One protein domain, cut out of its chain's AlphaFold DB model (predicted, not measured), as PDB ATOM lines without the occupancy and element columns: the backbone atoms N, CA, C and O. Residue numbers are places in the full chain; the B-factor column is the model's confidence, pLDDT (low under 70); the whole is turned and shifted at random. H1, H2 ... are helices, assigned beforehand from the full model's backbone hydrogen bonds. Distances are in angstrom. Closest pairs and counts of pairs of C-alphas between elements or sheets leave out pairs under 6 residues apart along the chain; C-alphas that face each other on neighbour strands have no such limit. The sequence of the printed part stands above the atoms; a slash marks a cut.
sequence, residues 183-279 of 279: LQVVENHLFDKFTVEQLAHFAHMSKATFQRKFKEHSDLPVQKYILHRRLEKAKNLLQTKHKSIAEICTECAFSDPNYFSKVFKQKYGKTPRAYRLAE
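AT A GLANCE: This is residues 183 to 279 of the 279 residues of the protein "Helix-turn-helix transcriptional regulator" of Cyanothece sp. SIO1E1 (UniProt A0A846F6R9). Two small lobes of short helices stand at the two ends of one long helix, H4: H1, H2 and H3 gather by its first residues, while H5, H6 and H7 gather round its later half. The printed part has 97 residues, with seven named helices, H1 to H7 in chain order, and no named strand; the class is all helix. The whole is only just compact, close to loose, with a radius of gyration of the C-alphas of 14.7 A, and only just a rod, spanning 44 by 22 by 21 A.

HOW THE PARTS SIT: H1, residues 183 to 188, and H2, residues 196 to 202, only just touch, with 3 pairs of C-alphas within 8 A, closest at Val 185 and Leu 199, 6.3 A, about perpendicular at 87 degrees. H2 touches H3, residues 207 to 214, about perpendicular at 82 degrees; the closest C-alphas are those of Glu 197 and Lys 207, 5.3 A. H4, residues 222 to 239, is close but not clearly touching to H3, the closest C-alphas being those of Gln 211 and Val 222, 6.9 A. With residues 234 to 238 alone H4 touches H5, residues 245 to 251, opposite ways at a steep tilt of 48 degrees; the C-alphas of Ala 234 and Ile 248, the closest, are 6.2 A apart. H6, residues 257 to 268, only just touches H5, with 3 pairs within 8 A, closest at the C-alphas of Cys 249 and Pro 257, 6.2 A. H7, residues 272 to 278, touches H4, closest at the C-alphas of Leu 238 and Arg 276, 5.5 A. Every O i to N i+4 pair is within hydrogen-bond range in H1, H2, H3, H5, H6 and H7, and 13 of 14 in H4.

IN THESE COORDINATES: H1 begins at C-alpha 183, (304.449, 343.238, 269.616). H4 is 26.5 A long and H6 16.0 A. H7 ends at C-alpha 278, (283.589, 323.455, 287.102).

THE WHOLE: The C-alphas of His 204 and Leu 277, the two farthest apart, are 45.0 A apart. The printed part has no cut, no link is long, and no printed residue is under 70 in pLDDT.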
ATOM      1  N   LEU A 183     304.830 344.411 268.840       93.75
ATOM      2  CA  LEU A 183     304.449 343.238 269.616       93.75
ATOM      3  C   LEU A 183     305.174 343.212 270.964       93.75
ATOM      4  O   LEU A 183     304.508 343.071 271.982       93.75
ATOM      5  N   GLN A 184     306.496 343.427 270.991       92.44
ATOM      6  CA  GLN A 184     307.266 343.481 272.242       92.44
ATOM      7  C   GLN A 184     306.689 344.513 273.212       92.44
ATOM      8  O   GLN A 184     306.422 344.184 274.362       92.44
ATOM      9  N   VAL A 185     306.423 345.734 272.736       92.81
ATOM     10  CA  VAL A 185     305.849 346.791 273.580       92.81
ATOM     11  C   VAL A 185     304.489 346.379 274.155       92.81
ATOM     12  O   VAL A 185     304.207 346.637 275.321       92.81
ATOM     13  N   VAL A 186     303.630 345.729 273.365       95.88
ATOM     14  CA  VAL A 186     302.313 345.278 273.845       95.88
ATOM     15  C   VAL A 186     302.446 344.142 274.857       95.88
ATOM     16  O   VAL A 186     301.798 344.200 275.898       95.88
ATOM     17  N   GLU A 187     303.282 343.142 274.569       94.81
ATOM     18  CA  GLU A 187     303.522 341.981 275.437       94.81
ATOM     19  C   GLU A 187     304.078 342.382 276.803       94.81
ATOM     20  O   GLU A 187     303.581 341.941 277.841       94.81
ATOM     21  N   ASN A 188     305.069 343.271 276.804       92.94
ATOM     22  CA  ASN A 188     305.738 343.732 278.015       92.94
ATOM     23  C   ASN A 188     304.806 344.535 278.933       92.94
ATOM     24  O   ASN A 188     304.984 344.545 280.147       92.94
ATOM     25  N   HIS A 189     303.775 345.156 278.359       93.81
ATOM     26  CA  HIS A 189     302.849 346.038 279.062       93.81
ATOM     27  C   HIS A 189     301.412 345.510 279.119       93.81
ATOM     28  O   HIS A 189     300.467 346.270 279.361       93.81
ATOM     29  N   LEU A 190     301.213 344.198 278.944       93.81
ATOM     30  CA  LEU A 190     299.884 343.580 278.997       93.81
ATOM     31  C   LEU A 190     299.150 343.881 280.300       93.81
ATOM     32  O   LEU A 190     297.929 344.020 280.285       93.81
ATOM     33  N   PHE A 191     299.865 343.997 281.417       92.50
ATOM     34  CA  PHE A 191     299.288 344.178 282.753       92.50
ATOM     35  C   PHE A 191     299.416 345.608 283.284       92.50
ATOM     36  O   PHE A 191     298.945 345.900 284.381       92.50
ATOM     37  N   ASP A 192     299.935 346.523 282.469       90.38
ATOM     38  CA  ASP A 192     300.049 347.929 282.829       90.38
ATOM     39  C   ASP A 192     298.843 348.736 282.336       90.38
ATOM     40  O   ASP A 192     298.086 348.344 281.441       90.38
ATOM     41  N   LYS A 193     298.619 349.906 282.938       87.25
ATOM     42  CA  LYS A 193     297.522 350.816 282.565       87.25
ATOM     43  C   LYS A 193     298.017 351.860 281.562       87.25
ATOM     44  O   LYS A 193     298.023 353.056 281.872       87.25
ATOM     45  N   PHE A 194     298.462 351.401 280.391       91.44
ATOM     46  CA  PHE A 194     298.861 352.262 279.275       91.44
ATOM     47  C   PHE A 194     297.776 352.364 278.203       91.44
ATOM     48  O   PHE A 194     297.102 351.389 277.867       91.44
ATOM     49  N   THR A 195     297.614 353.563 277.648       92.56
ATOM     50  CA  THR A 195     296.804 353.785 276.450       92.56
ATOM     51  C   THR A 195     297.568 353.358 275.196       92.56
ATOM     52  O   THR A 195     298.791 353.223 275.207       92.56
ATOM     53  N   VAL A 196     296.866 353.180 274.073       94.19
ATOM     54  CA  VAL A 196     297.516 352.808 272.800       94.19
ATOM     55  C   VAL A 196     298.487 353.897 272.338       94.19
ATOM     56  O   VAL A 196     299.511 353.591 271.744       94.19
ATOM     57  N   GLU A 197     298.198 355.161 272.634       93.75
ATOM     58  CA  GLU A 197     299.091 356.291 272.379       93.75
ATOM     59  C   GLU A 197     300.398 356.168 273.168       93.75
ATOM     60  O   GLU A 197     301.462 356.449 272.627       93.75
ATOM     61  N   GLN A 198     300.336 355.714 274.423       92.50
ATOM     62  CA  GLN A 198     301.526 355.495 275.252       92.50
ATOM     63  C   GLN A 198     302.362 354.317 274.747       92.50
ATOM     64  O   GLN A 198     303.579 354.425 274.664       92.50
ATOM     65  N   LEU A 199     301.716 353.224 274.336       94.38
ATOM     66  CA  LEU A 199     302.414 352.098 273.708       94.38
ATOM     67  C   LEU A 199     303.053 352.514 272.371       94.38
ATOM     68  O   LEU A 199     304.186 352.155 272.075       94.38
ATOM     69  N   ALA A 200     302.363 353.334 271.576       93.06
ATOM     70  CA  ALA A 200     302.912 353.867 270.334       93.06
ATOM     71  C   ALA A 200     304.130 354.771 270.575       93.06
ATOM     72  O   ALA A 200     305.103 354.696 269.822       93.06
ATOM     73  N   HIS A 201     304.104 355.562 271.651       90.88
ATOM     74  CA  HIS A 201     305.223 356.398 272.074       90.88
ATOM     75  C   HIS A 201     306.478 355.567 272.387       90.88
ATOM     76  O   HIS A 201     307.540 355.879 271.856       90.88
ATOM     77  N   PHE A 202     306.351 354.453 273.119       89.25
ATOM     78  CA  PHE A 202     307.469 353.529 273.378       89.25
ATOM     79  C   PHE A 202     308.098 352.931 272.114       89.25
ATOM     80  O   PHE A 202     309.273 352.577 272.112       89.25
ATOM     81  N   ALA A 203     307.328 352.820 271.031       89.31
ATOM     82  CA  ALA A 203     307.815 352.339 269.742       89.31
ATOM     83  C   ALA A 203     308.274 353.469 268.799       89.31
ATOM     84  O   ALA A 203     308.595 353.193 267.642       89.31
ATOM     85  N   HIS A 204     308.274 354.731 269.248       88.31
ATOM     86  CA  HIS A 204     308.528 355.915 268.417       88.31
ATOM     87  C   HIS A 204     307.613 356.007 267.188       88.31
ATOM     88  O   HIS A 204     308.039 356.343 266.081       88.31
ATOM     89  N   MET A 205     306.334 355.678 267.366       91.81
ATOM     90  CA  MET A 205     305.343 355.665 266.294       91.81
ATOM     91  C   MET A 205     304.159 356.566 266.620       91.81
ATOM     92  O   MET A 205     303.739 356.703 267.767       91.81
ATOM     93  N   SER A 206     303.533 357.112 265.577       94.31
ATOM     94  CA  SER A 206     302.176 357.632 265.726       94.31
ATOM     95  C   SER A 206     301.213 356.488 266.058       94.31
ATOM     96  O   SER A 206     301.388 355.360 265.582       94.31
ATOM     97  N   LYS A 207     300.148 356.780 266.813       95.62
ATOM     98  CA  LYS A 207     299.092 355.807 267.148       95.62
ATOM     99  C   LYS A 207     298.586 355.048 265.915       95.62
ATOM    100  O   LYS A 207     298.438 353.830 265.959       95.62
ATOM    101  N   ALA A 208     298.351 355.759 264.809       95.75
ATOM    102  CA  ALA A 208     297.871 355.170 263.559       95.75
ATOM    103  C   ALA A 208     298.878 354.177 262.956       95.75
ATOM    104  O   ALA A 208     298.501 353.071 262.568       95.75
ATOM    105  N   THR A 209     300.166 354.536 262.926       96.25
ATOM    106  CA  THR A 209     301.231 353.646 262.435       96.25
ATOM    107  C   THR A 209     301.373 352.418 263.325       96.25
ATOM    108  O   THR A 209     301.453 351.304 262.813       96.25
ATOM    109  N   PHE A 210     301.341 352.613 264.644       96.62
ATOM    110  CA  PHE A 210     301.423 351.534 265.621       96.62
ATOM    111  C   PHE A 210     300.286 350.526 265.445       96.62
ATOM    112  O   PHE A 210     300.525 349.328 265.340       96.62
ATOM    113  N   GLN A 211     299.046 351.010 265.332       95.81
ATOM    114  CA  GLN A 211     297.882 350.153 265.108       95.81
ATOM    115  C   GLN A 211     297.946 349.415 263.769       95.81
ATOM    116  O   GLN A 211     297.583 348.244 263.720       95.81
ATOM    117  N   ARG A 212     298.401 350.074 262.693       95.12
ATOM    118  CA  ARG A 212     298.566 349.429 261.382       95.12
ATOM    119  C   ARG A 212     299.585 348.294 261.450       95.12
ATOM    120  O   ARG A 212     299.251 347.193 261.043       95.12
ATOM    121  N   LYS A 213     300.767 348.546 262.019       95.88
ATOM    122  CA  LYS A 213     301.802 347.514 262.184       95.88
ATOM    123  C   LYS A 213     301.353 346.385 263.105       95.88
ATOM    124  O   LYS A 213     301.644 345.229 262.847       95.88
ATOM    125  N   PHE A 214     300.609 346.691 264.167       96.69
ATOM    126  CA  PHE A 214     300.116 345.649 265.067       96.69
ATOM    127  C   PHE A 214     299.168 344.665 264.365       96.69
ATOM    128  O   PHE A 214     299.186 343.480 264.685       96.69
ATOM    129  N   LYS A 215     298.390 345.124 263.370       94.31
ATOM    130  CA  LYS A 215     297.520 344.243 262.571       94.31
ATOM    131  C   LYS A 215     298.280 343.178 261.778       94.31
ATOM    132  O   LYS A 215     297.696 342.160 261.445       94.31
ATOM    133  N   GLU A 216     299.568 343.385 261.505       94.38
ATOM    134  CA  GLU A 216     300.421 342.382 260.851       94.38
ATOM    135  C   GLU A 216     300.729 341.195 261.786       94.38
ATOM    136  O   GLU A 216     301.094 340.120 261.321       94.38
ATOM    137  N   HIS A 217     300.550 341.370 263.103       93.81
ATOM    138  CA  HIS A 217     300.781 340.342 264.125       93.81
ATOM    139  C   HIS A 217     299.493 339.775 264.736       93.81
ATOM    140  O   HIS A 217     299.532 338.744 265.407       93.81
ATOM    141  N   SER A 218     298.356 340.458 264.580       93.25
ATOM    142  CA  SER A 218     297.079 340.024 265.145       93.25
ATOM    143  C   SER A 218     295.889 340.609 264.394       93.25
ATOM    144  O   SER A 218     295.825 341.813 264.156       93.25
ATOM    145  N   ASP A 219     294.867 339.786 264.165       92.69
ATOM    146  CA  ASP A 219     293.575 340.241 263.634       92.69
ATOM    147  C   ASP A 219     292.771 341.086 264.640       92.69
ATOM    148  O   ASP A 219     291.760 341.710 264.303       92.69
ATOM    149  N   LEU A 220     293.196 341.117 265.907       94.19
ATOM    150  CA  LEU A 220     292.549 341.896 266.951       94.19
ATOM    151  C   LEU A 220     293.170 343.296 267.054       94.19
ATOM    152  O   LEU A 220     294.390 343.442 267.089       94.19
ATOM    153  N   PRO A 221     292.353 344.351 267.233       94.25
ATOM    154  CA  PRO A 221     292.862 345.642 267.680       94.25
ATOM    155  C   PRO A 221     293.639 345.509 268.998       94.25
ATOM    156  O   PRO A 221     293.208 344.770 269.884       94.25
ATOM    157  N   VAL A 222     294.704 346.304 269.171       95.75
ATOM    158  CA  VAL A 222     295.605 346.298 270.350       95.75
ATOM    159  C   VAL A 222     294.858 346.171 271.685       95.75
ATOM    160  O   VAL A 222     295.173 345.313 272.500       95.75
ATOM    161  N   GLN A 223     293.811 346.973 271.912       94.06
ATOM    162  CA  GLN A 223     293.043 346.930 273.165       94.06
ATOM    163  C   GLN A 223     292.302 345.600 273.378       94.06
ATOM    164  O   GLN A 223     292.251 345.097 274.498       94.06
ATOM    165  N   LYS A 224     291.737 345.018 272.311       95.00
ATOM    166  CA  LYS A 224     291.069 343.709 272.378       95.00
ATOM    167  C   LYS A 224     292.081 342.589 272.589       95.00
ATOM    168  O   LYS A 224     291.795 341.660 273.337       95.00
ATOM    169  N   TYR A 225     293.253 342.703 271.970       96.81
ATOM    170  CA  TYR A 225     294.359 341.779 272.181       96.81
ATOM    171  C   TYR A 225     294.799 341.760 273.652       96.81
ATOM    172  O   TYR A 225     294.787 340.703 274.280       96.81
ATOM    173  N   ILE A 226     295.072 342.934 274.236       96.31
ATOM    174  CA  ILE A 226     295.433 343.072 275.658       96.31
ATOM    175  C   ILE A 226     294.344 342.471 276.554       96.31
ATOM    176  O   ILE A 226     294.640 341.692 277.459       96.31
ATOM    177  N   LEU A 227     293.072 342.790 276.285       95.75
ATOM    178  CA  LEU A 227     291.944 342.238 277.034       95.75
ATOM    179  C   LEU A 227     291.918 340.704 276.980       95.75
ATOM    180  O   LEU A 227     291.750 340.063 278.015       95.75
ATOM    181  N   HIS A 228     292.098 340.113 275.797       96.19
ATOM    182  CA  HIS A 228     292.140 338.660 275.642       96.19
ATOM    183  C   HIS A 228     293.289 338.040 276.439       96.19
ATOM    184  O   HIS A 228     293.044 337.112 277.204       96.19
ATOM    185  N   ARG A 229     294.502 338.592 276.348       96.94
ATOM    186  CA  ARG A 229     295.663 338.084 277.091       96.94
ATOM    187  C   ARG A 229     295.486 338.182 278.610       96.94
ATOM    188  O   ARG A 229     295.853 337.257 279.334       96.94
ATOM    189  N   ARG A 230     294.851 339.250 279.111       96.88
ATOM    190  CA  ARG A 230     294.470 339.368 280.533       96.88
ATOM    191  C   ARG A 230     293.466 338.298 280.955       96.88
ATOM    192  O   ARG A 230     293.612 337.710 282.024       96.88
ATOM    193  N   LEU A 231     292.458 338.037 280.122       97.38
ATOM    194  CA  LEU A 231     291.451 337.005 280.377       97.38
ATOM    195  C   LEU A 231     292.047 335.591 280.347       97.38
ATOM    196  O   LEU A 231     291.667 334.765 281.174       97.38
ATOM    197  N   GLU A 232     293.012 335.328 279.466       96.44
ATOM    198  CA  GLU A 232     293.736 334.051 279.418       96.44
ATOM    199  C   GLU A 232     294.564 333.813 280.680       96.44
ATOM    200  O   GLU A 232     294.478 332.738 281.274       96.44
ATOM    201  N   LYS A 233     295.286 334.831 281.169       95.81
ATOM    202  CA  LYS A 233     295.961 334.742 282.474       95.81
ATOM    203  C   LYS A 233     294.959 334.464 283.596       95.81
ATOM    204  O   LYS A 233     295.199 333.583 284.421       95.81
ATOM    205  N   ALA A 234     293.823 335.164 283.608       96.06
ATOM    206  CA  ALA A 234     292.785 334.954 284.614       96.06
ATOM    207  C   ALA A 234     292.239 333.520 284.585       96.06
ATOM    208  O   ALA A 234     292.064 332.914 285.640       96.06
ATOM    209  N   LYS A 235     292.013 332.957 283.391       95.88
ATOM    210  CA  LYS A 235     291.588 331.564 283.208       95.88
ATOM    211  C   LYS A 235     292.584 330.598 283.854       95.88
ATOM    212  O   LYS A 235     292.166 329.757 284.645       95.88
ATOM    213  N   ASN A 236     293.878 330.764 283.581       94.25
ATOM    214  CA  ASN A 236     294.926 329.904 284.135       94.25
ATOM    215  C   ASN A 236     295.005 330.020 285.669       94.25
ATOM    216  O   ASN A 236     295.090 329.016 286.369       94.25
ATOM    217  N   LEU A 237     294.904 331.235 286.217       94.25
ATOM    218  CA  LEU A 237     294.911 331.456 287.671       94.25
ATOM    219  C   LEU A 237     293.669 330.890 288.375       94.25
ATOM    220  O   LEU A 237     293.736 330.518 289.544       94.25
ATOM    221  N   LEU A 238     292.521 330.822 287.694       94.25
ATOM    222  CA  LEU A 238     291.308 330.243 288.271       94.25
ATOM    223  C   LEU A 238     291.424 328.728 288.479       94.25
ATOM    224  O   LEU A 238     290.769 328.214 289.384       94.25
ATOM    225  N   GLN A 239     292.267 328.043 287.699       88.56
ATOM    226  CA  GLN A 239     292.485 326.596 287.797       88.56
ATOM    227  C   GLN A 239     293.346 326.204 289.006       88.56
ATOM    228  O   GLN A 239     293.180 325.117 289.547       88.56
ATOM    229  N   THR A 240     294.226 327.088 289.486       82.88
ATOM    230  CA  THR A 240     295.154 326.764 290.586       82.88
ATOM    231  C   THR A 240     294.527 326.875 291.982       82.88
ATOM    232  O   THR A 240     295.148 326.477 292.957       82.88
ATOM    233  N   LYS A 241     293.300 327.405 292.112       78.75
ATOM    234  CA  LYS A 241     292.474 327.498 293.347       78.75
ATOM    235  C   LYS A 241     293.096 328.193 294.579       78.75
ATOM    236  O   LYS A 241     292.396 328.349 295.575       78.75
ATOM    237  N   HIS A 242     294.323 328.707 294.513       84.31
ATOM    238  CA  HIS A 242     294.992 329.359 295.650       84.31
ATOM    239  C   HIS A 242     294.589 330.820 295.889       84.31
ATOM    240  O   HIS A 242     294.726 331.313 297.003       84.31
ATOM    241  N   LYS A 243     294.103 331.523 294.860       90.50
ATOM    242  CA  LYS A 243     293.790 332.960 294.927       90.50
ATOM    243  C   LYS A 243     292.286 333.202 294.908       90.50
ATOM    244  O   LYS A 243     291.535 332.549 294.176       90.50
ATOM    245  N   SER A 244     291.804 334.167 295.677       92.81
ATOM    246  CA  SER A 244     290.439 334.684 295.586       92.81
ATOM    247  C   SER A 244     290.172 335.296 294.203       92.81
ATOM    248  O   SER A 244     291.082 335.621 293.442       92.81
ATOM    249  N   ILE A 245     288.900 335.436 293.829       93.00
ATOM    250  CA  ILE A 245     288.537 336.046 292.538       93.00
ATOM    251  C   ILE A 245     288.963 337.522 292.499       93.00
ATOM    252  O   ILE A 245     289.359 338.011 291.444       93.00
ATOM    253  N   ALA A 246     288.920 338.207 293.646       93.06
ATOM    254  CA  ALA A 246     289.363 339.590 293.780       93.06
ATOM    255  C   ALA A 246     290.874 339.730 293.528       93.06
ATOM    256  O   ALA A 246     291.281 340.591 292.756       93.06
ATOM    257  N   GLU A 247     291.693 338.839 294.091       93.56
ATOM    258  CA  GLU A 247     293.142 338.827 293.840       93.56
ATOM    259  C   GLU A 247     293.454 338.567 292.363       93.56
ATOM    260  O   GLU A 247     294.252 339.289 291.770       93.56
ATOM    261  N   ILE A 248     292.769 337.605 291.732       95.06
ATOM    262  CA  ILE A 248     292.946 337.315 290.299       95.06
ATOM    263  C   ILE A 248     292.546 338.515 289.435       95.06
ATOM    264  O   ILE A 248     293.243 338.831 288.471       95.06
ATOM    265  N   CYS A 249     291.441 339.190 289.767       94.62
ATOM    266  CA  CYS A 249     290.990 340.399 289.077       94.62
ATOM    267  C   CYS A 249     292.094 341.468 289.075       94.62
ATOM    268  O   CYS A 249     292.474 341.968 288.012       94.62
ATOM    269  N   THR A 250     292.654 341.756 290.251       92.88
ATOM    270  CA  THR A 250     293.735 342.732 290.428       92.88
ATOM    271  C   THR A 250     295.013 342.309 289.697       92.88
ATOM    272  O   THR A 250     295.592 343.102 288.961       92.88
ATOM    273  N   GLU A 251     295.426 341.047 289.816       92.25
ATOM    274  CA  GLU A 251     296.639 340.505 289.182       92.25
ATOM    275  C   GLU A 251     296.560 340.425 287.649       92.25
ATOM    276  O   GLU A 251     297.580 340.425 286.947       92.25
ATOM    277  N   CYS A 252     295.342 340.365 287.113       94.56
ATOM    278  CA  CYS A 252     295.071 340.460 285.681       94.56
ATOM    279  C   CYS A 252     294.808 341.904 285.231       94.56
ATOM    280  O   CYS A 252     294.331 342.122 284.119       94.56
ATOM    281  N   ALA A 253     295.144 342.885 286.075       93.56
ATOM    282  CA  ALA A 253     295.079 344.313 285.792       93.56
ATOM    283  C   ALA A 253     293.670 344.838 285.459       93.56
ATOM    284  O   ALA A 253     293.512 345.774 284.667       93.56
ATOM    285  N   PHE A 254     292.632 344.264 286.069       94.00
ATOM    286  CA  PHE A 254     291.277 344.809 286.026       94.00
ATOM    287  C   PHE A 254     291.023 345.685 287.255       94.00
ATOM    288  O   PHE A 254     291.200 345.248 288.388       94.00
ATOM    289  N   SER A 255     290.589 346.928 287.032       88.62
ATOM    290  CA  SER A 255     290.231 347.866 288.106       88.62
ATOM    291  C   SER A 255     288.790 347.725 288.593       88.62
ATOM    292  O   SER A 255     288.463 348.239 289.654       88.62
ATOM    293  N   ASP A 256     287.931 347.066 287.813       92.75
ATOM    294  CA  ASP A 256     286.518 346.867 288.126       92.75
ATOM    295  C   ASP A 256     286.181 345.361 288.097       92.75
ATOM    296  O   ASP A 256     286.160 344.756 287.015       92.75
ATOM    297  N   PRO A 257     285.903 344.745 289.264       93.94
ATOM    298  CA  PRO A 257     285.497 343.344 289.368       93.94
ATOM    299  C   PRO A 257     284.213 342.994 288.602       93.94
ATOM    300  O   PRO A 257     284.073 341.865 288.113       93.94
ATOM    301  N   ASN A 258     283.282 343.944 288.469       95.06
ATOM    302  CA  ASN A 258     282.041 343.747 287.720       95.06
ATOM    303  C   ASN A 258     282.338 343.677 286.225       95.06
ATOM    304  O   ASN A 258     281.899 342.743 285.547       95.06
ATOM    305  N   TYR A 259     283.142 344.618 285.722       95.81
ATOM    306  CA  TYR A 259     283.623 344.582 284.345       95.81
ATOM    307  C   TYR A 259     284.388 343.288 284.057       95.81
ATOM    308  O   TYR A 259     284.047 342.598 283.095       95.81
ATOM    309  N   PHE A 260     285.340 342.906 284.917       97.31
ATOM    310  CA  PHE A 260     286.084 341.647 284.803       97.31
ATOM    311  C   PHE A 260     285.147 340.440 284.683       97.31
ATOM    312  O   PHE A 260     285.251 339.659 283.736       97.31
ATOM    313  N   SER A 261     284.180 340.312 285.594       96.75
ATOM    314  CA  SER A 261     283.232 339.195 285.583       96.75
ATOM    315  C   SER A 261     282.381 339.166 284.311       96.75
ATOM    316  O   SER A 261     282.143 338.091 283.753       96.75
ATOM    317  N   LYS A 262     281.955 340.339 283.821       97.44
ATOM    318  CA  LYS A 262     281.181 340.489 282.584       97.44
ATOM    319  C   LYS A 262     281.977 340.035 281.362       97.44
ATOM    320  O   LYS A 262     281.491 339.192 280.609       97.44
ATOM    321  N   VAL A 263     283.191 340.557 281.169       97.62
ATOM    322  CA  VAL A 263     284.009 340.221 279.990       97.62
ATOM    323  C   VAL A 263     284.536 338.787 280.034       97.62
ATOM    324  O   VAL A 263     284.615 338.135 278.995       97.62
ATOM    325  N   PHE A 264     284.814 338.249 281.226       98.06
ATOM    326  CA  PHE A 264     285.201 336.851 281.391       98.06
ATOM    327  C   PHE A 264     284.055 335.915 280.995       98.06
ATOM    328  O   PHE A 264     284.255 335.001 280.194       98.06
ATOM    329  N   LYS A 265     282.829 336.188 281.471       97.75
ATOM    330  CA  LYS A 265     281.635 335.429 281.073       97.75
ATOM    331  C   LYS A 265     281.368 335.531 279.577       97.75
ATOM    332  O   LYS A 265     281.036 334.528 278.957       97.75
ATOM    333  N   GLN A 266     281.538 336.712 278.988       97.19
ATOM    334  CA  GLN A 266     281.377 336.895 277.547       97.19
ATOM    335  C   GLN A 266     282.367 336.038 276.742       97.19
ATOM    336  O   GLN A 266     282.002 335.514 275.695       97.19
ATOM    337  N   LYS A 267     283.606 335.886 277.227       96.94
ATOM    338  CA  LYS A 267     284.658 335.131 276.535       96.94
ATOM    339  C   LYS A 267     284.565 333.616 276.741       96.94
ATOM    340  O   LYS A 267     284.803 332.877 275.792       96.94
ATOM    341  N   TYR A 268     284.254 333.162 277.956       96.50
ATOM    342  CA  TYR A 268     284.329 331.747 278.354       96.50
ATOM    343  C   TYR A 268     282.972 331.127 278.733       96.50
ATOM    344  O   TYR A 268     282.919 330.008 279.236       96.50
ATOM    345  N   GLY A 269     281.865 331.852 278.563       96.88
ATOM    346  CA  GLY A 269     280.498 331.379 278.823       96.88
ATOM    347  C   GLY A 269     280.094 331.299 280.303       96.88
ATOM    348  O   GLY A 269     278.904 331.313 280.617       96.88
ATOM    349  N   LYS A 270     281.052 331.272 281.238       95.94
ATOM    350  CA  LYS A 270     280.822 331.160 282.690       95.94
ATOM    351  C   LYS A 270     281.398 332.361 283.438       95.94
ATOM    352  O   LYS A 270     282.398 332.936 283.025       95.94
ATOM    353  N   THR A 271     280.790 332.741 284.563       96.38
ATOM    354  CA  THR A 271     281.405 333.723 285.478       96.38
ATOM    355  C   THR A 271     282.713 333.163 286.048       96.38
ATOM    356  O   THR A 271     282.832 331.941 286.143       96.38
ATOM    357  N   PRO A 272     283.675 333.995 286.496       96.00
ATOM    358  CA  PRO A 272     284.915 333.498 287.099       96.00
ATOM    359  C   PRO A 272     284.677 332.478 288.225       96.00
ATOM    360  O   PRO A 272     285.350 331.452 288.302       96.00
ATOM    361  N   ARG A 273     283.659 332.721 289.065       94.44
ATOM    362  CA  ARG A 273     283.259 331.809 290.147       94.44
ATOM    363  C   ARG A 273     282.737 330.478 289.613       94.44
ATOM    364  O   ARG A 273     283.176 329.434 290.077       94.44
ATOM    365  N   ALA A 274     281.817 330.519 288.650       94.25
ATOM    366  CA  ALA A 274     281.262 329.310 288.047       94.25
ATOM    367  C   ALA A 274     282.320 328.522 287.261       94.25
ATOM    368  O   ALA A 274     282.281 327.299 287.250       94.25
ATOM    369  N   TYR A 275     283.274 329.213 286.634       95.44
ATOM    370  CA  TYR A 275     284.396 328.594 285.936       95.44
ATOM    371  C   TYR A 275     285.291 327.820 286.913       95.44
ATOM    372  O   TYR A 275     285.553 326.647 286.694       95.44
ATOM    373  N   ARG A 276     285.675 328.436 288.041       93.81
ATOM    374  CA  ARG A 276     286.491 327.796 289.090       93.81
ATOM    375  C   ARG A 276     285.845 326.559 289.719       93.81
ATOM    376  O   ARG A 276     286.553 325.683 290.188       93.81
ATOM    377  N   LEU A 277     284.518 326.533 289.828       90.12
ATOM    378  CA  LEU A 277     283.801 325.396 290.415       90.12
ATOM    379  C   LEU A 277     283.653 324.219 289.443       90.12
ATOM    380  O   LEU A 277     283.365 323.117 289.891       90.12
ATOM    381  N   ALA A 278     283.798 324.461 288.138       85.75
ATOM    382  CA  ALA A 278     283.589 323.455 287.102       85.75
ATOM    383  C   ALA A 278     284.872 322.722 286.671       85.75
ATOM    384  O   ALA A 278     284.763 321.703 286.000       85.75
ATOM    385  N   GLU A 279     286.042 323.250 287.035       72.31
ATOM    386  CA  GLU A 279     287.387 322.738 286.723       72.31
ATOM    387  C   GLU A 279     288.148 322.481 288.034       72.31
ATOM    388  O   GLU A 279     288.932 321.518 288.133       72.31
TER     389      GLU A 279